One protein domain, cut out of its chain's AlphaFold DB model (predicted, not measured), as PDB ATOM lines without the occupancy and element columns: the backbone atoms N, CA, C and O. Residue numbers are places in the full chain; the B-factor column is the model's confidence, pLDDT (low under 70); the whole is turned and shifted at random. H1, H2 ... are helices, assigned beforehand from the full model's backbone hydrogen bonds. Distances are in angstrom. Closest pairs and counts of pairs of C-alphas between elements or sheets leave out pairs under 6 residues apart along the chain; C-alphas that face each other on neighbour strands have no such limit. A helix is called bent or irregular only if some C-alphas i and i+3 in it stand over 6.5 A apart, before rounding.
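AT A GLANCE: This is residues 2 to 51 and 61 to 137 of the 269 residues of an uncharacterized protein of Planctomycetes bacterium (UniProt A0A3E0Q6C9). Short helices cross one another in two groups, with H9 in the middle reaching into both: H2 and H4 pack together on one side, with H3 at a corner of H4, and H6 with the hairpin of H7 and H8 makes the other. H5 sits by one part of H4, while H1 and H10 touch no helix, H1 being near H2 and H10 near H7. The printed part has 127 residues with ten named helices, H1 to H10 in order along the chain, and no named strand; the class is all helix, and the packing is mostly crossed. The whole is compact, with a radius of gyration of the C-alphas of 14.4 A and spans of 38 by 34 by 22 A.

HOW THE PARTS SIT: H4, residues 38 to 51, is the longest helix. It touches H2, residues 18 to 25, at a steep tilt of 45 degrees, the same way; the closest C-alphas, of Ala 23 and Tyr 44, are 4.6 A apart. With residues 40 to 41 alone it touches H3, residues 28 to 36, only at the corner, closest at the C-alphas of Ala 34 and Val 41, 6.5 A. With residues 46 to 50 alone it only just touches H5, residues 61 to 65, with 3 pairs of C-alphas within 8 A, closest at Ala 49 and Leu 62, 6.7 A. Its residues 39 to 43 alone touch H9, residues 107 to 117, about perpendicular at 88 degrees, closest at the C-alphas of Ala 39 and Val 116, 6.1 A. H9 touches H6, residues 67 to 78, at a steep tilt of 53 degrees, closest at the C-alphas of Ala 68 and Gly 109, 4.1 A. H9 also touches H8, residues 96 to 103, about perpendicular at 83 degrees, closest at the C-alphas of Ala 100 and Val 107, 5.2 A. H8 forms a hairpin with H7, residues 80 to 91, at a shallow tilt of 26 degrees, opposite ways, closest at the C-alphas of Arg 89 and Ile 99, 6.6 A. H7 is near H10, residues 127 to 135. H1, residues 5 to 10, is close to but not clearly touching H2, closest at the C-alphas of Ala 8 and Trp 18, 7.9 A. Every O i to N i+4 pair is within hydrogen-bond range in H2 and H4 to H9; H1 has 1 of 2, H10 4 of 5, and H3 2 of 5, with 3 of 6 O i to N i+3 pairs.

IN THESE COORDINATES: From first to last C-alpha H4 measures 19.8 A, H6 and H7 16.5 A each, H3 15.2 A and H9 14.9 A. H3 is irregular, C-alphas 33 and 36 being 7.2 A apart. C-alpha 5 of H1 is at (213.767, 197.011, 295.676), C-alpha 38 of H4 at (204.871, 202.863, 299.079) and C-alpha 135 of H10 at (216.371, 187.527, 316.495).

THE WHOLE: The two C-alphas farthest apart, of Ser 61 and Asp 128, are 42.4 A apart. Residues 52 to 60 are cut out, and C-alphas 51 and 61 are 12.9 A apart across the cut. Of the links that are printed whole, none is long. The mean pLDDT of the printed part is 93.9, and residues 2 to 3 are under 70.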
ATOM      1  N   LEU A   2     221.958 201.492 294.112       61.91
ATOM      2  CA  LEU A   2     220.723 201.227 294.847       61.91
ATOM      3  C   LEU A   2     220.435 199.736 294.723       61.91
ATOM      4  O   LEU A   2     220.489 199.191 293.618       61.91
ATOM      5  N   LEU A   3     220.183 199.079 295.852       66.62
ATOM      6  CA  LEU A   3     219.575 197.759 295.827       66.62
ATOM      7  C   LEU A   3     218.272 197.884 295.040       66.62
ATOM      8  O   LEU A   3     217.433 198.725 295.353       66.62
ATOM      9  N   ASN A   4     218.126 197.070 293.997       81.12
ATOM     10  CA  ASN A   4     216.844 196.909 293.334       81.12
ATOM     11  C   ASN A   4     215.840 196.471 294.413       81.12
ATOM     12  O   ASN A   4     216.081 195.462 295.074       81.12
ATOM     13  N   ILE A   5     214.768 197.242 294.619       82.00
ATOM     14  CA  ILE A   5     213.767 197.011 295.676       82.00
ATOM     15  C   ILE A   5     213.253 195.568 295.624       82.00
ATOM     16  O   ILE A   5     213.198 194.896 296.651       82.00
ATOM     17  N   ARG A   6     213.035 195.037 294.415       81.62
ATOM     18  CA  ARG A   6     212.613 193.645 294.210       81.62
ATOM     19  C   ARG A   6     213.644 192.623 294.680       81.62
ATOM     20  O   ARG A   6     213.288 191.521 295.058       81.62
ATOM     21  N   TYR A   7     214.932 192.957 294.642       84.19
ATOM     22  CA  TYR A   7     215.986 192.072 295.139       84.19
ATOM     23  C   TYR A   7     216.081 192.098 296.666       84.19
ATOM     24  O   TYR A   7     216.448 191.093 297.269       84.19
ATOM     25  N   ALA A   8     215.766 193.235 297.293       83.06
ATOM     26  CA  ALA A   8     215.798 193.352 298.746       83.06
ATOM     27  C   ALA A   8     214.780 192.411 299.413       83.06
ATOM     28  O   ALA A   8     215.113 191.814 300.432       83.06
ATOM     29  N   GLU A   9     213.613 192.215 298.795       79.31
ATOM     30  CA  GLU A   9     212.556 191.304 299.262       79.31
ATOM     31  C   GLU A   9     213.012 189.837 299.337       79.31
ATOM     32  O   GLU A   9     212.690 189.137 300.287       79.31
ATOM     33  N   PHE A  10     213.830 189.377 298.385       80.94
ATOM     34  CA  PHE A  10     214.313 187.988 298.352       80.94
ATOM     35  C   PHE A  10     215.688 187.793 298.992       80.94
ATOM     36  O   PHE A  10     216.223 186.683 298.983       80.94
ATOM     37  N   ASN A  11     216.311 188.857 299.502       85.06
ATOM     38  CA  ASN A  11     217.646 188.767 300.067       85.06
ATOM     39  C   ASN A  11     217.570 188.281 301.528       85.06
ATOM     40  O   ASN A  11     217.190 189.057 302.407       85.06
ATOM     41  N   PRO A  12     218.026 187.053 301.844       81.44
ATOM     42  CA  PRO A  12     217.955 186.514 303.203       81.44
ATOM     43  C   PRO A  12     218.863 187.259 304.196       81.44
ATOM     44  O   PRO A  12     218.796 187.028 305.401       81.44
ATOM     45  N   LEU A  13     219.724 188.152 303.707       88.06
ATOM     46  CA  LEU A  13     220.599 188.987 304.524       88.06
ATOM     47  C   LEU A  13     220.053 190.408 304.717       88.06
ATOM     48  O   LEU A  13     220.735 191.238 305.323       88.06
ATOM     49  N   CYS A  14     218.860 190.720 304.200       91.50
ATOM     50  CA  CYS A  14     218.231 192.005 304.466       91.50
ATOM     51  C   CYS A  14     217.834 192.099 305.944       91.50
ATOM     52  O   CYS A  14     217.150 191.212 306.455       91.50
ATOM     53  N   PRO A  15     218.260 193.159 306.651       94.94
ATOM     54  CA  PRO A  15     217.844 193.365 308.028       94.94
ATOM     55  C   PRO A  15     216.345 193.722 308.084       94.94
ATOM     56  O   PRO A  15     215.832 194.292 307.119       94.94
ATOM     57  N   PRO A  16     215.645 193.485 309.207       96.69
ATOM     58  CA  PRO A  16     214.218 193.813 309.334       96.69
ATOM     59  C   PRO A  16     213.871 195.287 309.057       96.69
ATOM     60  O   PRO A  16     212.782 195.595 308.589       96.69
ATOM     61  N   ASP A  17     214.801 196.214 309.299       97.31
ATOM     62  CA  ASP A  17     214.634 197.655 309.069       97.31
ATOM     63  C   ASP A  17     215.137 198.113 307.683       97.31
ATOM     64  O   ASP A  17     215.480 199.285 307.493       97.31
ATOM     65  N   TRP A  18     215.246 197.208 306.701       96.12
ATOM     66  CA  TRP A  18     215.851 197.518 305.400       96.12
ATOM     67  C   TRP A  18     215.142 198.660 304.658       96.12
ATOM     68  O   TRP A  18     215.835 199.504 304.084       96.12
ATOM     69  N   ARG A  19     213.800 198.744 304.707       96.44
ATOM     70  CA  ARG A  19     213.033 199.835 304.071       96.44
ATOM     71  C   ARG A  19     213.390 201.189 304.667       96.44
ATOM     72  O   ARG A  19     213.660 202.139 303.933       96.44
ATOM     73  N   TRP A  20     213.474 201.267 305.995       97.69
ATOM     74  CA  TRP A  20     213.921 202.468 306.696       97.69
ATOM     75  C   TRP A  20     215.354 202.866 306.319       97.69
ATOM     76  O   TRP A  20     215.623 204.039 306.037       97.69
ATOM     77  N   ARG A  21     216.284 201.901 306.267       96.31
ATOM     78  CA  ARG A  21     217.677 202.156 305.855       96.31
ATOM     79  C   ARG A  21     217.762 202.654 304.418       96.31
ATOM     80  O   ARG A  21     218.498 203.608 304.164       96.31
ATOM     81  N   LEU A  22     217.007 202.040 303.509       94.56
ATOM     82  CA  LEU A  22     216.946 202.433 302.106       94.56
ATOM     83  C   LEU A  22     216.413 203.861 301.966       94.56
ATOM     84  O   LEU A  22     217.077 204.697 301.359       94.56
ATOM     85  N   ALA A  23     215.293 204.179 302.617       95.94
ATOM     86  CA  ALA A  23     214.723 205.525 302.629       95.94
ATOM     87  C   ALA A  23     215.716 206.591 303.128       95.94
ATOM     88  O   ALA A  23     215.735 207.716 302.632       95.94
ATOM     89  N   GLY A  24     216.584 206.247 304.085       96.12
ATOM     90  CA  GLY A  24     217.644 207.132 304.571       96.12
ATOM     91  C   GLY A  24     218.765 207.418 303.565       96.12
ATOM     92  O   GLY A  24     219.455 208.428 303.721       96.12
ATOM     93  N   GLN A  25     218.943 206.555 302.561       94.50
ATOM     94  CA  GLN A  25     219.990 206.634 301.535       94.50
ATOM     95  C   GLN A  25     219.498 207.216 300.202       94.50
ATOM     96  O   GLN A  25     220.324 207.585 299.371       94.50
ATOM     97  N   MET A  26     218.182 207.300 300.000       93.69
ATOM     98  CA  MET A  26     217.588 207.781 298.754       93.69
ATOM     99  C   MET A  26     217.836 209.272 298.491       93.69
ATOM    100  O   MET A  26     217.848 210.115 299.393       93.69
ATOM    101  N   THR A  27     217.948 209.593 297.209       91.69
ATOM    102  CA  THR A  27     217.934 210.935 296.627       91.69
ATOM    103  C   THR A  27     216.570 211.243 296.000       91.69
ATOM    104  O   THR A  27     215.694 210.384 295.941       91.69
ATOM    105  N   ALA A  28     216.361 212.480 295.538       88.12
ATOM    106  CA  ALA A  28     215.111 212.863 294.875       88.12
ATOM    107  C   ALA A  28     214.884 212.115 293.546       88.12
ATOM    108  O   ALA A  28     213.738 211.837 293.199       88.12
ATOM    109  N   GLU A  29     215.956 211.769 292.828       87.56
ATOM    110  CA  GLU A  29     215.886 210.997 291.578       87.56
ATOM    111  C   GLU A  29     215.413 209.561 291.849       87.56
ATOM    112  O   GLU A  29     214.544 209.044 291.144       87.56
ATOM    113  N   ASP A  30     215.883 208.962 292.946       87.06
ATOM    114  CA  ASP A  30     215.568 207.580 293.332       87.06
ATOM    115  C   ASP A  30     214.083 207.367 293.642       87.06
ATOM    116  O   ASP A  30     213.561 206.267 293.465       87.06
ATOM    117  N   VAL A  31     213.378 208.417 294.080       85.31
ATOM    118  CA  VAL A  31     211.946 208.350 294.415       85.31
ATOM    119  C   VAL A  31     211.109 207.931 293.212       85.31
ATOM    120  O   VAL A  31     210.165 207.168 293.380       85.31
ATOM    121  N   SER A  32     211.478 208.379 292.008       81.81
ATOM    122  CA  SER A  32     210.753 208.038 290.779       81.81
ATOM    123  C   SER A  32     210.793 206.539 290.460       81.81
ATOM    124  O   SER A  32     209.849 205.995 289.897       81.81
ATOM    125  N   HIS A  33     211.862 205.852 290.867       77.25
ATOM    126  CA  HIS A  33     212.015 204.407 290.698       77.25
ATOM    127  C   HIS A  33     211.443 203.604 291.870       77.25
ATOM    128  O   HIS A  33     211.154 202.419 291.718       77.25
ATOM    129  N   ALA A  34     211.278 204.236 293.030       77.19
ATOM    130  CA  ALA A  34     210.765 203.611 294.240       77.19
ATOM    131  C   ALA A  34     209.234 203.627 294.352       77.19
ATOM    132  O   ALA A  34     208.706 203.149 295.351       77.19
ATOM    133  N   GLU A  35     208.510 204.135 293.349       76.94
ATOM    134  CA  GLU A  35     207.038 204.165 293.355       76.94
ATOM    135  C   GLU A  35     206.394 202.767 293.460       76.94
ATOM    136  O   GLU A  35     205.215 202.667 293.801       76.94
ATOM    137  N   GLU A  36     207.163 201.694 293.238       84.56
ATOM    138  CA  GLU A  36     206.728 200.311 293.465       84.56
ATOM    139  C   GLU A  36     206.578 199.952 294.961       84.56
ATOM    140  O   GLU A  36     205.798 199.057 295.281       84.56
ATOM    141  N   ASP A  37     207.263 200.648 295.882       92.56
ATOM    142  CA  ASP A  37     207.210 200.395 297.332       92.56
ATOM    143  C   ASP A  37     206.779 201.658 298.098       92.56
ATOM    144  O   ASP A  37     207.557 202.577 298.384       92.56
ATOM    145  N   GLN A  38     205.487 201.704 298.433       94.88
ATOM    146  CA  GLN A  38     204.871 202.863 299.079       94.88
ATOM    147  C   GLN A  38     205.441 203.139 300.475       94.88
ATOM    148  O   GLN A  38     205.534 204.310 300.857       94.88
ATOM    149  N   ALA A  39     205.870 202.115 301.217       95.94
ATOM    150  CA  ALA A  39     206.465 202.283 302.540       95.94
ATOM    151  C   ALA A  39     207.825 202.972 302.480       95.94
ATOM    152  O   ALA A  39     208.085 203.882 303.273       95.94
ATOM    153  N   VAL A  40     208.675 202.603 301.518       95.69
ATOM    154  CA  VAL A  40     209.968 203.271 301.304       95.69
ATOM    155  C   VAL A  40     209.759 204.748 300.947       95.69
ATOM    156  O   VAL A  40     210.382 205.626 301.553       95.69
ATOM    157  N   VAL A  41     208.837 205.052 300.024       95.88
ATOM    158  CA  VAL A  41     208.519 206.440 299.633       95.88
ATOM    159  C   VAL A  41     207.945 207.235 300.810       95.88
ATOM    160  O   VAL A  41     208.321 208.395 301.023       95.88
ATOM    161  N   LEU A  42     207.057 206.629 301.602       97.44
ATOM    162  CA  LEU A  42     206.477 207.249 302.791       97.44
ATOM    163  C   LEU A  42     207.557 207.564 303.837       97.44
ATOM    164  O   LEU A  42     207.625 208.697 304.325       97.44
ATOM    165  N   ALA A  43     208.436 206.603 304.133       97.75
ATOM    166  CA  ALA A  43     209.561 206.770 305.048       97.75
ATOM    167  C   ALA A  43     210.534 207.860 304.571       97.75
ATOM    168  O   ALA A  43     210.955 208.698 305.371       97.75
ATOM    169  N   TYR A  44     210.834 207.915 303.268       97.38
ATOM    170  CA  TYR A  44     211.684 208.948 302.670       97.38
ATOM    171  C   TYR A  44     211.095 210.353 302.859       97.38
ATOM    172  O   TYR A  44     211.770 211.256 303.365       97.38
ATOM    173  N   ARG A  45     209.814 210.541 302.511       97.19
ATOM    174  CA  ARG A  45     209.117 211.831 302.664       97.19
ATOM    175  C   ARG A  45     209.067 212.267 304.126       97.19
ATOM    176  O   ARG A  45     209.344 213.430 304.432       97.19
ATOM    177  N   TYR A  46     208.771 211.333 305.028       98.25
ATOM    178  CA  TYR A  46     208.786 211.577 306.466       98.25
ATOM    179  C   TYR A  46     210.174 211.987 306.965       98.25
ATOM    180  O   TYR A  46     210.289 212.986 307.672       98.25
ATOM    181  N   LEU A  47     211.236 211.283 306.563       98.00
ATOM    182  CA  LEU A  47     212.618 211.613 306.920       98.00
ATOM    183  C   LEU A  47     213.027 213.000 306.421       98.00
ATOM    184  O   LEU A  47     213.664 213.749 307.164       98.00
ATOM    185  N   GLY A  48     212.650 213.364 305.193       97.88
ATOM    186  CA  GLY A  48     212.873 214.704 304.648       97.88
ATOM    187  C   GLY A  48     212.200 215.786 305.496       97.88
ATOM    188  O   GLY A  48     212.861 216.727 305.940       97.88
ATOM    189  N   ALA A  49     210.913 215.605 305.801       98.00
ATOM    190  CA  ALA A  49     210.142 216.539 306.619       98.00
ATOM    191  C   ALA A  49     210.635 216.603 308.083       98.00
ATOM    192  O   ALA A  49     210.701 217.680 308.681       98.00
ATOM    193  N   PHE A  50     211.044 215.472 308.665       97.88
ATOM    194  CA  PHE A  50     211.641 215.408 310.001       97.88
ATOM    195  C   PHE A  50     212.972 216.169 310.050       97.88
ATOM    196  O   PHE A  50     213.184 216.993 310.940       97.88
ATOM    197  N   LYS A  51     213.842 215.978 309.047       97.12
ATOM    198  CA  LYS A  51     215.122 216.695 308.916       97.12
ATOM    199  C   LYS A  51     214.953 218.193 308.664       97.12
ATOM    200  O   LYS A  51     215.872 218.948 308.984       97.12
ATOM    201  N   SER A  61     203.404 220.175 312.906       98.06
ATOM    202  CA  SER A  61     202.955 220.005 311.521       98.06
ATOM    203  C   SER A  61     203.287 218.606 311.000       98.06
ATOM    204  O   SER A  61     202.414 217.951 310.437       98.06
ATOM    205  N   LEU A  62     204.503 218.118 311.255       97.88
ATOM    206  CA  LEU A  62     204.944 216.772 310.893       97.88
ATOM    207  C   LEU A  62     204.069 215.696 311.546       97.88
ATOM    208  O   LEU A  62     203.579 214.810 310.854       97.88
ATOM    209  N   LEU A  63     203.826 215.806 312.857       97.88
ATOM    210  CA  LEU A  63     202.991 214.862 313.606       97.88
ATOM    211  C   LEU A  63     201.545 214.824 313.090       97.88
ATOM    212  O   LEU A  63     200.911 213.777 313.135       97.88
ATOM    213  N   ARG A  64     201.023 215.944 312.573       98.12
ATOM    214  CA  ARG A  64     199.696 215.990 311.937       98.12
ATOM    215  C   ARG A  64     199.689 215.388 310.533       98.12
ATOM    216  O   ARG A  64     198.686 214.799 310.152       98.12
ATOM    217  N   GLY A  65     200.774 215.546 309.775       98.19
ATOM    218  CA  GLY A  65     200.897 214.992 308.424       98.19
ATOM    219  C   GLY A  65     201.165 213.486 308.398       98.19
ATOM    220  O   GLY A  65     200.713 212.809 307.483       98.19
ATOM    221  N   TYR A  66     201.865 212.961 309.408       98.38
ATOM    222  CA  TYR A  66     202.288 211.558 309.483       98.38
ATOM    223  C   TYR A  66     202.052 210.949 310.879       98.38
ATOM    224  O   TYR A  66     203.003 210.464 311.495       98.38
ATOM    225  N   PRO A  67     200.821 210.969 311.423       98.38
ATOM    226  CA  PRO A  67     200.575 210.577 312.813       98.38
ATOM    227  C   PRO A  67     200.978 209.125 313.107       98.38
ATOM    228  O   PRO A  67     201.673 208.868 314.089       98.38
ATOM    229  N   ALA A  68     200.609 208.186 312.230       98.50
ATOM    230  CA  ALA A  68     200.907 206.765 312.402       98.50
ATOM    231  C   ALA A  68     202.413 206.464 312.268       98.50
ATOM    232  O   ALA A  68     202.997 205.837 313.151       98.50
ATOM    233  N   LEU A  69     203.073 206.991 311.228       98.56
ATOM    234  CA  LEU A  69     204.514 206.789 311.042       98.56
ATOM    235  C   LEU A  69     205.339 207.458 312.148       98.56
ATOM    236  O   LEU A  69     206.351 206.916 312.579       98.56
ATOM    237  N   ALA A  70     204.908 208.622 312.641       98.50
ATOM    238  CA  ALA A  70     205.565 209.274 313.766       98.50
ATOM    239  C   ALA A  70     205.451 208.453 315.056       98.50
ATOM    240  O   ALA A  70     206.420 208.386 315.811       98.50
ATOM    241  N   GLN A  71     204.300 207.813 315.295       98.31
ATOM    242  CA  GLN A  71     204.115 206.893 316.416       98.31
ATOM    243  C   GLN A  71     205.050 205.677 316.300       98.31
ATOM    244  O   GLN A  71     205.767 205.373 317.252       98.31
ATOM    245  N   ALA A  72     205.106 205.038 315.127       98.50
ATOM    246  CA  ALA A  72     206.018 203.924 314.849       98.50
ATOM    247  C   ALA A  72     207.494 204.322 315.035       98.50
ATOM    248  O   ALA A  72     208.248 203.659 315.750       98.50
ATOM    249  N   HIS A  73     207.894 205.461 314.461       98.50
ATOM    250  CA  HIS A  73     209.252 205.988 314.571       98.50
ATOM    251  C   HIS A  73     209.631 206.321 316.019       98.50
ATOM    252  O   HIS A  73     210.776 206.102 316.412       98.50
ATOM    253  N   ALA A  74     208.692 206.819 316.831       98.19
ATOM    254  CA  ALA A  74     208.941 207.091 318.243       98.19
ATOM    255  C   ALA A  74     209.316 205.813 319.009       98.19
ATOM    256  O   ALA A  74     210.295 205.830 319.753       98.19
ATOM    257  N   VAL A  75     208.604 204.701 318.778       98.06
ATOM    258  CA  VAL A  75     208.933 203.393 319.372       98.06
ATOM    259  C   VAL A  75     210.277 202.885 318.860       98.06
ATOM    260  O   VAL A  75     211.142 202.519 319.657       98.06
ATOM    261  N   TYR A  76     210.487 202.922 317.541       98.25
ATOM    262  CA  TYR A  76     211.735 202.473 316.925       98.25
ATOM    263  C   TYR A  76     212.959 203.216 317.476       98.25
ATOM    264  O   TYR A  76     213.962 202.592 317.827       98.25
ATOM    265  N   ARG A  77     212.868 204.547 317.586       97.69
ATOM    266  CA  ARG A  77     213.946 205.411 318.078       97.69
ATOM    267  C   ARG A  77     214.171 205.275 319.582       97.69
ATOM    268  O   ARG A  77     215.316 205.372 320.014       97.69
ATOM    269  N   ALA A  78     213.106 205.107 320.369       96.38
ATOM    270  CA  ALA A  78     213.222 204.907 321.810       96.38
ATOM    271  C   ALA A  78     213.947 203.595 322.141       96.38
ATOM    272  O   ALA A  78     214.721 203.554 323.095       96.38
ATOM    273  N   GLY A  79     213.736 202.549 321.334       96.00
ATOM    274  CA  GLY A  79     214.359 201.249 321.550       96.00
ATOM    275  C   GLY A  79     213.892 200.586 322.849       96.00
ATOM    276  O   GLY A  79     212.740 200.744 323.269       96.00
ATOM    277  N   GLY A  80     214.790 199.817 323.467       95.00
ATOM    278  CA  GLY A  80     214.592 199.207 324.781       95.00
ATOM    279  C   GLY A  80     213.359 198.304 324.873       95.00
ATOM    280  O   GLY A  80     212.967 197.630 323.911       95.00
ATOM    281  N   SER A  81     212.729 198.295 326.051       95.38
ATOM    282  CA  SER A  81     211.626 197.378 326.359       95.38
ATOM    283  C   SER A  81     210.394 197.561 325.480       95.38
ATOM    284  O   SER A  81     209.807 196.565 325.072       95.38
ATOM    285  N   THR A  82     210.014 198.798 325.152       95.94
ATOM    286  CA  THR A  82     208.818 199.063 324.334       95.94
ATOM    287  C   THR A  82     208.984 198.515 322.922       95.94
ATOM    288  O   THR A  82     208.104 197.811 322.432       95.94
ATOM    289  N   LYS A  83     210.132 198.788 322.286       97.50
ATOM    290  CA  LYS A  83     210.451 198.245 320.962       97.50
ATOM    291  C   LYS A  83     210.513 196.720 321.002       97.50
ATOM    292  O   LYS A  83     209.872 196.066 320.189       97.50
ATOM    293  N   THR A  84     211.216 196.165 321.989       97.62
ATOM    294  CA  THR A  84     211.332 194.711 322.153       97.62
ATOM    295  C   THR A  84     209.967 194.044 322.306       97.62
ATOM    296  O   THR A  84     209.729 193.005 321.701       97.62
ATOM    297  N   ALA A  85     209.068 194.631 323.102       97.44
ATOM    298  CA  ALA A  85     207.722 194.110 323.305       97.44
ATOM    299  C   ALA A  85     206.910 194.096 322.012       97.44
ATOM    300  O   ALA A  85     206.214 193.123 321.737       97.44
ATOM    301  N   LEU A  86     207.029 195.150 321.207       98.00
ATOM    302  CA  LEU A  86     206.363 195.229 319.915       98.00
ATOM    303  C   LEU A  86     206.907 194.168 318.947       98.00
ATOM    304  O   LEU A  86     206.145 193.367 318.420       98.00
ATOM    305  N   GLU A  87     208.228 194.096 318.789       98.44
ATOM    306  CA  GLU A  87     208.891 193.129 317.906       98.44
ATOM    307  C   GLU A  87     208.635 191.675 318.324       98.44
ATOM    308  O   GLU A  87     208.435 190.822 317.464       98.44
ATOM    309  N   ALA A  88     208.598 191.389 319.630       97.88
ATOM    310  CA  ALA A  88     208.261 190.071 320.162       97.88
ATOM    311  C   ALA A  88     206.859 189.621 319.728       97.88
ATOM    312  O   ALA A  88     206.686 188.484 319.300       97.88
ATOM    313  N   ARG A  89     205.866 190.514 319.782       97.88
ATOM    314  CA  ARG A  89     204.501 190.203 319.337       97.88
ATOM    315  C   ARG A  89     204.412 189.974 317.832       97.88
ATOM    316  O   ARG A  89     203.710 189.069 317.396       97.88
ATOM    317  N   VAL A  90     205.168 190.744 317.049       98.44
ATOM    318  CA  VAL A  90     205.232 190.560 315.592       98.44
ATOM    319  C   VAL A  90     205.841 189.202 315.241       98.44
ATOM    320  O   VAL A  90     205.268 188.478 314.432       98.44
ATOM    321  N   VAL A  91     206.962 188.805 315.863       98.19
ATOM    322  CA  VAL A  91     207.546 187.472 315.599       98.19
ATOM    323  C   VAL A  91     206.688 186.330 316.136       98.19
ATOM    324  O   VAL A  91     206.779 185.222 315.631       98.19
ATOM    325  N   ALA A  92     205.829 186.585 317.119       96.69
ATOM    326  CA  ALA A  92     204.825 185.633 317.583       96.69
ATOM    327  C   ALA A  92     203.617 185.485 316.638       96.69
ATOM    328  O   ALA A  92     202.678 184.768 316.979       96.69
ATOM    329  N   ASP A  93     203.618 186.171 315.491       97.44
ATOM    330  CA  ASP A  93     202.507 186.239 314.536       97.44
ATOM    331  C   ASP A  93     201.187 186.756 315.151       97.44
ATOM    332  O   ASP A  93     200.091 186.422 314.706       97.44
ATOM    333  N   GLU A  94     201.260 187.606 316.183       97.12
ATOM    334  CA  GLU A  94     200.067 188.255 316.740       97.12
ATOM    335  C   GLU A  94     199.476 189.236 315.715       97.12
ATOM    336  O   GLU A  94     200.221 189.907 315.007       97.12
ATOM    337  N   ALA A  95     198.150 189.350 315.598       97.25
ATOM    338  CA  ALA A  95     197.533 190.233 314.605       97.25
ATOM    339  C   ALA A  95     197.786 191.726 314.928       97.25
ATOM    340  O   ALA A  95     197.694 192.114 316.097       97.25
ATOM    341  N   PRO A  96     197.995 192.616 313.929       98.00
ATOM    342  CA  PRO A  96     198.317 194.030 314.175       98.00
ATOM    343  C   PRO A  96     197.307 194.762 315.070       98.00
ATOM    344  O   PRO A  96     197.670 195.628 315.867       98.00
ATOM    345  N   LYS A  97     196.024 194.389 314.978       97.75
ATOM    346  CA  LYS A  97     194.953 194.936 315.817       97.75
ATOM    347  C   LYS A  97     195.149 194.617 317.303       97.75
ATOM    348  O   LYS A  97     194.940 195.497 318.136       97.75
ATOM    349  N   ASP A  98     195.554 193.396 317.630       95.81
ATOM    350  CA  ASP A  98     195.745 192.956 319.015       95.81
ATOM    351  C   ASP A  98     197.030 193.565 319.589       95.81
ATOM    352  O   ASP A  98     197.034 194.115 320.696       95.81
ATOM    353  N   ILE A  99     198.084 193.620 318.767       97.06
ATOM    354  CA  ILE A  99     199.324 194.334 319.079       97.06
ATOM    355  C   ILE A  99     199.049 195.806 319.403       97.06
ATOM    356  O   ILE A  99     199.601 196.339 320.371       97.06
ATOM    357  N   ALA A 100     198.195 196.471 318.619       96.75
ATOM    358  CA  ALA A 100     197.841 197.875 318.808       96.75
ATOM    359  C   ALA A 100     197.173 198.121 320.168       96.75
ATOM    360  O   ALA A 100     197.561 199.050 320.880       96.75
ATOM    361  N   VAL A 101     196.239 197.250 320.571       95.12
ATOM    362  CA  VAL A 101     195.586 197.311 321.888       95.12
ATOM    363  C   VAL A 101     196.615 197.157 323.011       95.12
ATOM    364  O   VAL A 101     196.682 198.006 323.902       95.12
ATOM    365  N   ARG A 102     197.464 196.125 322.948       93.44
ATOM    366  CA  ARG A 102     198.473 195.840 323.988       93.44
ATOM    367  C   ARG A 102     199.569 196.897 324.081       93.44
ATOM    368  O   ARG A 102     200.091 197.153 325.163       93.44
ATOM    369  N   SER A 103     199.924 197.506 322.954       95.00
ATOM    370  CA  SER A 103     201.022 198.477 322.862       95.00
ATOM    371  C   SER A 103     200.548 199.927 322.974       95.00
ATOM    372  O   SER A 103     201.367 200.837 322.872       95.00
ATOM    373  N   GLN A 104     199.242 200.156 323.168       95.50
ATOM    374  CA  GLN A 104     198.618 201.486 323.162       95.50
ATOM    375  C   GLN A 104     198.967 202.289 321.896       95.50
ATOM    376  O   GLN A 104     199.189 203.503 321.928       95.50
ATOM    377  N   MET A 105     199.032 201.590 320.763       97.81
ATOM    378  CA  MET A 105     199.302 202.168 319.453       97.81
ATOM    379  C   MET A 105     198.033 202.207 318.607       97.81
ATOM    380  O   MET A 105     197.064 201.497 318.861       97.81
ATOM    381  N   SER A 106     198.023 203.055 317.580       98.31
ATOM    382  CA  SER A 106     197.028 202.921 316.516       98.31
ATOM    383  C   SER A 106     197.355 201.692 315.663       98.31
ATOM    384  O   SER A 106     198.529 201.373 315.489       98.31
ATOM    385  N   VAL A 107     196.338 201.032 315.093       98.56
ATOM    386  CA  VAL A 107     196.544 199.886 314.181       98.56
ATOM    387  C   VAL A 107     197.459 200.281 313.019       98.56
ATOM    388  O   VAL A 107     198.474 199.633 312.806       98.56
ATOM    389  N   ALA A 108     197.197 201.429 312.388       98.56
ATOM    390  CA  ALA A 108     198.050 201.974 311.330       98.56
ATOM    391  C   ALA A 108     199.496 202.252 311.793       98.56
ATOM    392  O   ALA A 108     200.436 202.152 311.011       98.56
ATOM    393  N   GLY A 109     199.697 202.627 313.060       98.62
ATOM    394  CA  GLY A 109     201.031 202.808 313.633       98.62
ATOM    395  C   GLY A 109     201.776 201.487 313.817       98.62
ATOM    396  O   GLY A 109     202.986 201.451 313.626       98.62
ATOM    397  N   VAL A 110     201.069 200.406 314.161       98.56
ATOM    398  CA  VAL A 110     201.648 199.055 314.221       98.56
ATOM    399  C   VAL A 110     201.969 198.544 312.822       98.56
ATOM    400  O   VAL A 110     203.090 198.111 312.593       98.56
ATOM    401  N   GLU A 111     201.040 198.666 311.874       98.38
ATOM    402  CA  GLU A 111     201.250 198.255 310.478       98.38
ATOM    403  C   GLU A 111     202.474 198.954 309.872       98.38
ATOM    404  O   GLU A 111     203.354 198.296 309.328       98.38
ATOM    405  N   LEU A 112     202.610 200.271 310.066       98.56
ATOM    406  CA  LEU A 112     203.799 201.002 309.615       98.56
ATOM    407  C   LEU A 112     205.064 200.646 310.398       98.56
ATOM    408  O   LEU A 112     206.162 200.763 309.856       98.56
ATOM    409  N   PHE A 113     204.946 200.239 311.665       98.69
ATOM    410  CA  PHE A 113     206.093 199.719 312.402       98.69
ATOM    411  C   PHE A 113     206.618 198.437 311.753       98.69
ATOM    412  O   PHE A 113     207.809 198.349 311.457       98.69
ATOM    413  N   GLU A 114     205.723 197.487 311.488       98.06
ATOM    414  CA  GLU A 114     206.039 196.230 310.814       98.06
ATOM    415  C   GLU A 114     206.586 196.475 309.404       98.06
ATOM    416  O   GLU A 114     207.645 195.974 309.059       98.06
ATOM    417  N   GLU A 115     205.929 197.303 308.599       97.50
ATOM    418  CA  GLU A 115     206.300 197.482 307.195       97.50
ATOM    419  C   GLU A 115     207.635 198.227 307.020       97.50
ATOM    420  O   GLU A 115     208.455 197.856 306.177       97.50
ATOM    421  N   VAL A 116     207.872 199.277 307.818       98.19
ATOM    422  CA  VAL A 116     209.014 200.192 307.636       98.19
ATOM    423  C   VAL A 116     210.215 199.817 308.504       98.19
ATOM    424  O   VAL A 116     211.357 199.934 308.052       98.19
ATOM    425  N   PHE A 117     209.977 199.419 309.755       98.44
ATOM    426  CA  PHE A 117     211.030 199.259 310.762       98.44
ATOM    427  C   PHE A 117     211.307 197.801 311.139       98.44
ATOM    428  O   PHE A 117     212.358 197.537 311.729       98.44
ATOM    429  N   PHE A 118     210.392 196.875 310.843       98.06
ATOM    430  CA  PHE A 118     210.495 195.487 311.284       98.06
ATOM    431  C   PHE A 118     209.792 194.504 310.329       98.06
ATOM    432  O   PHE A 118     208.898 193.753 310.725       98.06
ATOM    433  N   ASP A 119     210.206 194.509 309.059       97.31
ATOM    434  CA  ASP A 119     209.598 193.719 307.983       97.31
ATOM    435  C   ASP A 119     209.978 192.238 308.090       97.31
ATOM    436  O   ASP A 119     210.985 191.779 307.544       97.31
ATOM    437  N   VAL A 120     209.172 191.488 308.843       96.94
ATOM    438  CA  VAL A 120     209.449 190.077 309.153       96.94
ATOM    439  C   VAL A 120     208.288 189.134 308.849       96.94
ATOM    440  O   VAL A 120     208.519 187.931 308.747       96.94
ATOM    441  N   ARG A 121     207.053 189.635 308.677       95.50
ATOM    442  CA  ARG A 121     205.845 188.789 308.569       95.50
ATOM    443  C   ARG A 121     205.912 187.774 307.436       95.50
ATOM    444  O   ARG A 121     205.659 186.592 307.642       95.50
ATOM    445  N   GLN A 122     206.320 188.223 306.255       93.81
ATOM    446  CA  GLN A 122     206.473 187.364 305.077       93.81
ATOM    447  C   GLN A 122     207.537 186.263 305.260       93.81
ATOM    448  O   GLN A 122     207.526 185.259 304.552       93.81
ATOM    449  N   HIS A 123     208.418 186.415 306.250       94.19
ATOM    450  CA  HIS A 123     209.516 185.503 306.539       94.19
ATOM    451  C   HIS A 123     209.295 184.648 307.793       94.19
ATOM    452  O   HIS A 123     210.181 183.870 308.136       94.19
ATOM    453  N   LEU A 124     208.144 184.726 308.477       95.81
ATOM    454  CA  LEU A 124     207.929 183.975 309.726       95.81
ATOM    455  C   LEU A 124     208.022 182.452 309.542       95.81
ATOM    456  O   LEU A 124     208.440 181.747 310.458       95.81
ATOM    457  N   ASN A 125     207.740 181.945 308.339       94.00
ATOM    458  CA  ASN A 125     207.908 180.527 307.995       94.00
ATOM    459  C   ASN A 125     209.363 180.138 307.662       94.00
ATOM    460  O   ASN A 125     209.693 178.953 307.597       94.00
ATOM    461  N   ALA A 126     210.256 181.107 307.460       93.94
ATOM    462  CA  ALA A 126     211.673 180.879 307.201       93.94
ATOM    463  C   ALA A 126     212.451 180.843 308.528       93.94
ATOM    464  O   ALA A 126     213.158 181.788 308.875       93.94
ATOM    465  N   ARG A 127     212.327 179.736 309.277       92.75
ATOM    466  CA  ARG A 127     212.891 179.572 310.635       92.75
ATOM    467  C   ARG A 127     214.335 180.048 310.771       92.75
ATOM    468  O   ARG A 127     214.632 180.847 311.657       92.75
ATOM    469  N   ASP A 128     215.221 179.588 309.893       91.44
ATOM    470  CA  ASP A 128     216.640 179.950 309.957       91.44
ATOM    471  C   ASP A 128     216.853 181.451 309.731       91.44
ATOM    472  O   ASP A 128     217.674 182.068 310.405       91.44
ATOM    473  N   TRP A 129     216.062 182.071 308.852       93.44
ATOM    474  CA  TRP A 129     216.109 183.511 308.619       93.44
ATOM    475  C   TRP A 129     215.652 184.298 309.851       93.44
ATOM    476  O   TRP A 129     216.346 185.217 310.286       93.44
ATOM    477  N   VAL A 130     214.528 183.921 310.470       95.06
ATOM    478  CA  VAL A 130     214.033 184.614 311.671       95.06
ATOM    479  C   VAL A 130     215.048 184.491 312.807       95.06
ATOM    480  O   VAL A 130     215.402 185.488 313.439       95.06
ATOM    481  N   LEU A 131     215.577 183.288 313.037       91.56
ATOM    482  CA  LEU A 131     216.541 183.038 314.107       91.56
ATOM    483  C   LEU A 131     217.883 183.741 313.868       91.56
ATOM    484  O   LEU A 131     218.442 184.312 314.804       91.56
ATOM    485  N   CYS A 132     218.413 183.725 312.644       91.56
ATOM    486  CA  CYS A 132     219.734 184.284 312.353       91.56
ATOM    487  C   CYS A 132     219.719 185.791 312.079       91.56
ATOM    488  O   CYS A 132     220.645 186.479 312.510       91.56
ATOM    489  N   THR A 133     218.695 186.303 311.397       93.31
ATOM    490  CA  THR A 133     218.651 187.690 310.903       93.31
ATOM    491  C   THR A 133     217.802 188.596 311.792       93.31
ATOM    492  O   THR A 133     218.219 189.710 312.104       93.31
ATOM    493  N   THR A 134     216.629 188.129 312.231       95.06
ATOM    494  CA  THR A 134     215.683 188.955 313.005       95.06
ATOM    495  C   THR A 134     215.974 188.926 314.503       95.06
ATOM    496  O   THR A 134     216.053 189.968 315.154       95.06
ATOM    497  N   ILE A 135     216.125 187.727 315.064       94.94
ATOM    498  CA  ILE A 135     216.371 187.527 316.495       94.94
ATOM    499  C   ILE A 135     217.872 187.609 316.773       94.94
ATOM    500  O   ILE A 135     218.302 188.277 317.709       94.94
ATOM    501  N   GLY A 136     218.682 186.968 315.932       91.56
ATOM    502  CA  GLY A 136     220.118 186.841 316.131       91.56
ATOM    503  C   GLY A 136     220.480 185.800 317.196       91.56
ATOM    504  O   GLY A 136     219.658 185.333 317.984       91.56
ATOM    505  N   GLN A 137     221.759 185.429 317.237       86.25
ATOM    506  CA  GLN A 137     222.261 184.424 318.179       86.25
ATOM    507  C   GLN A 137     222.353 185.003 319.593       86.25
ATOM    508  O   GLN A 137     223.017 186.012 319.807       86.25
TER     509      GLN A 137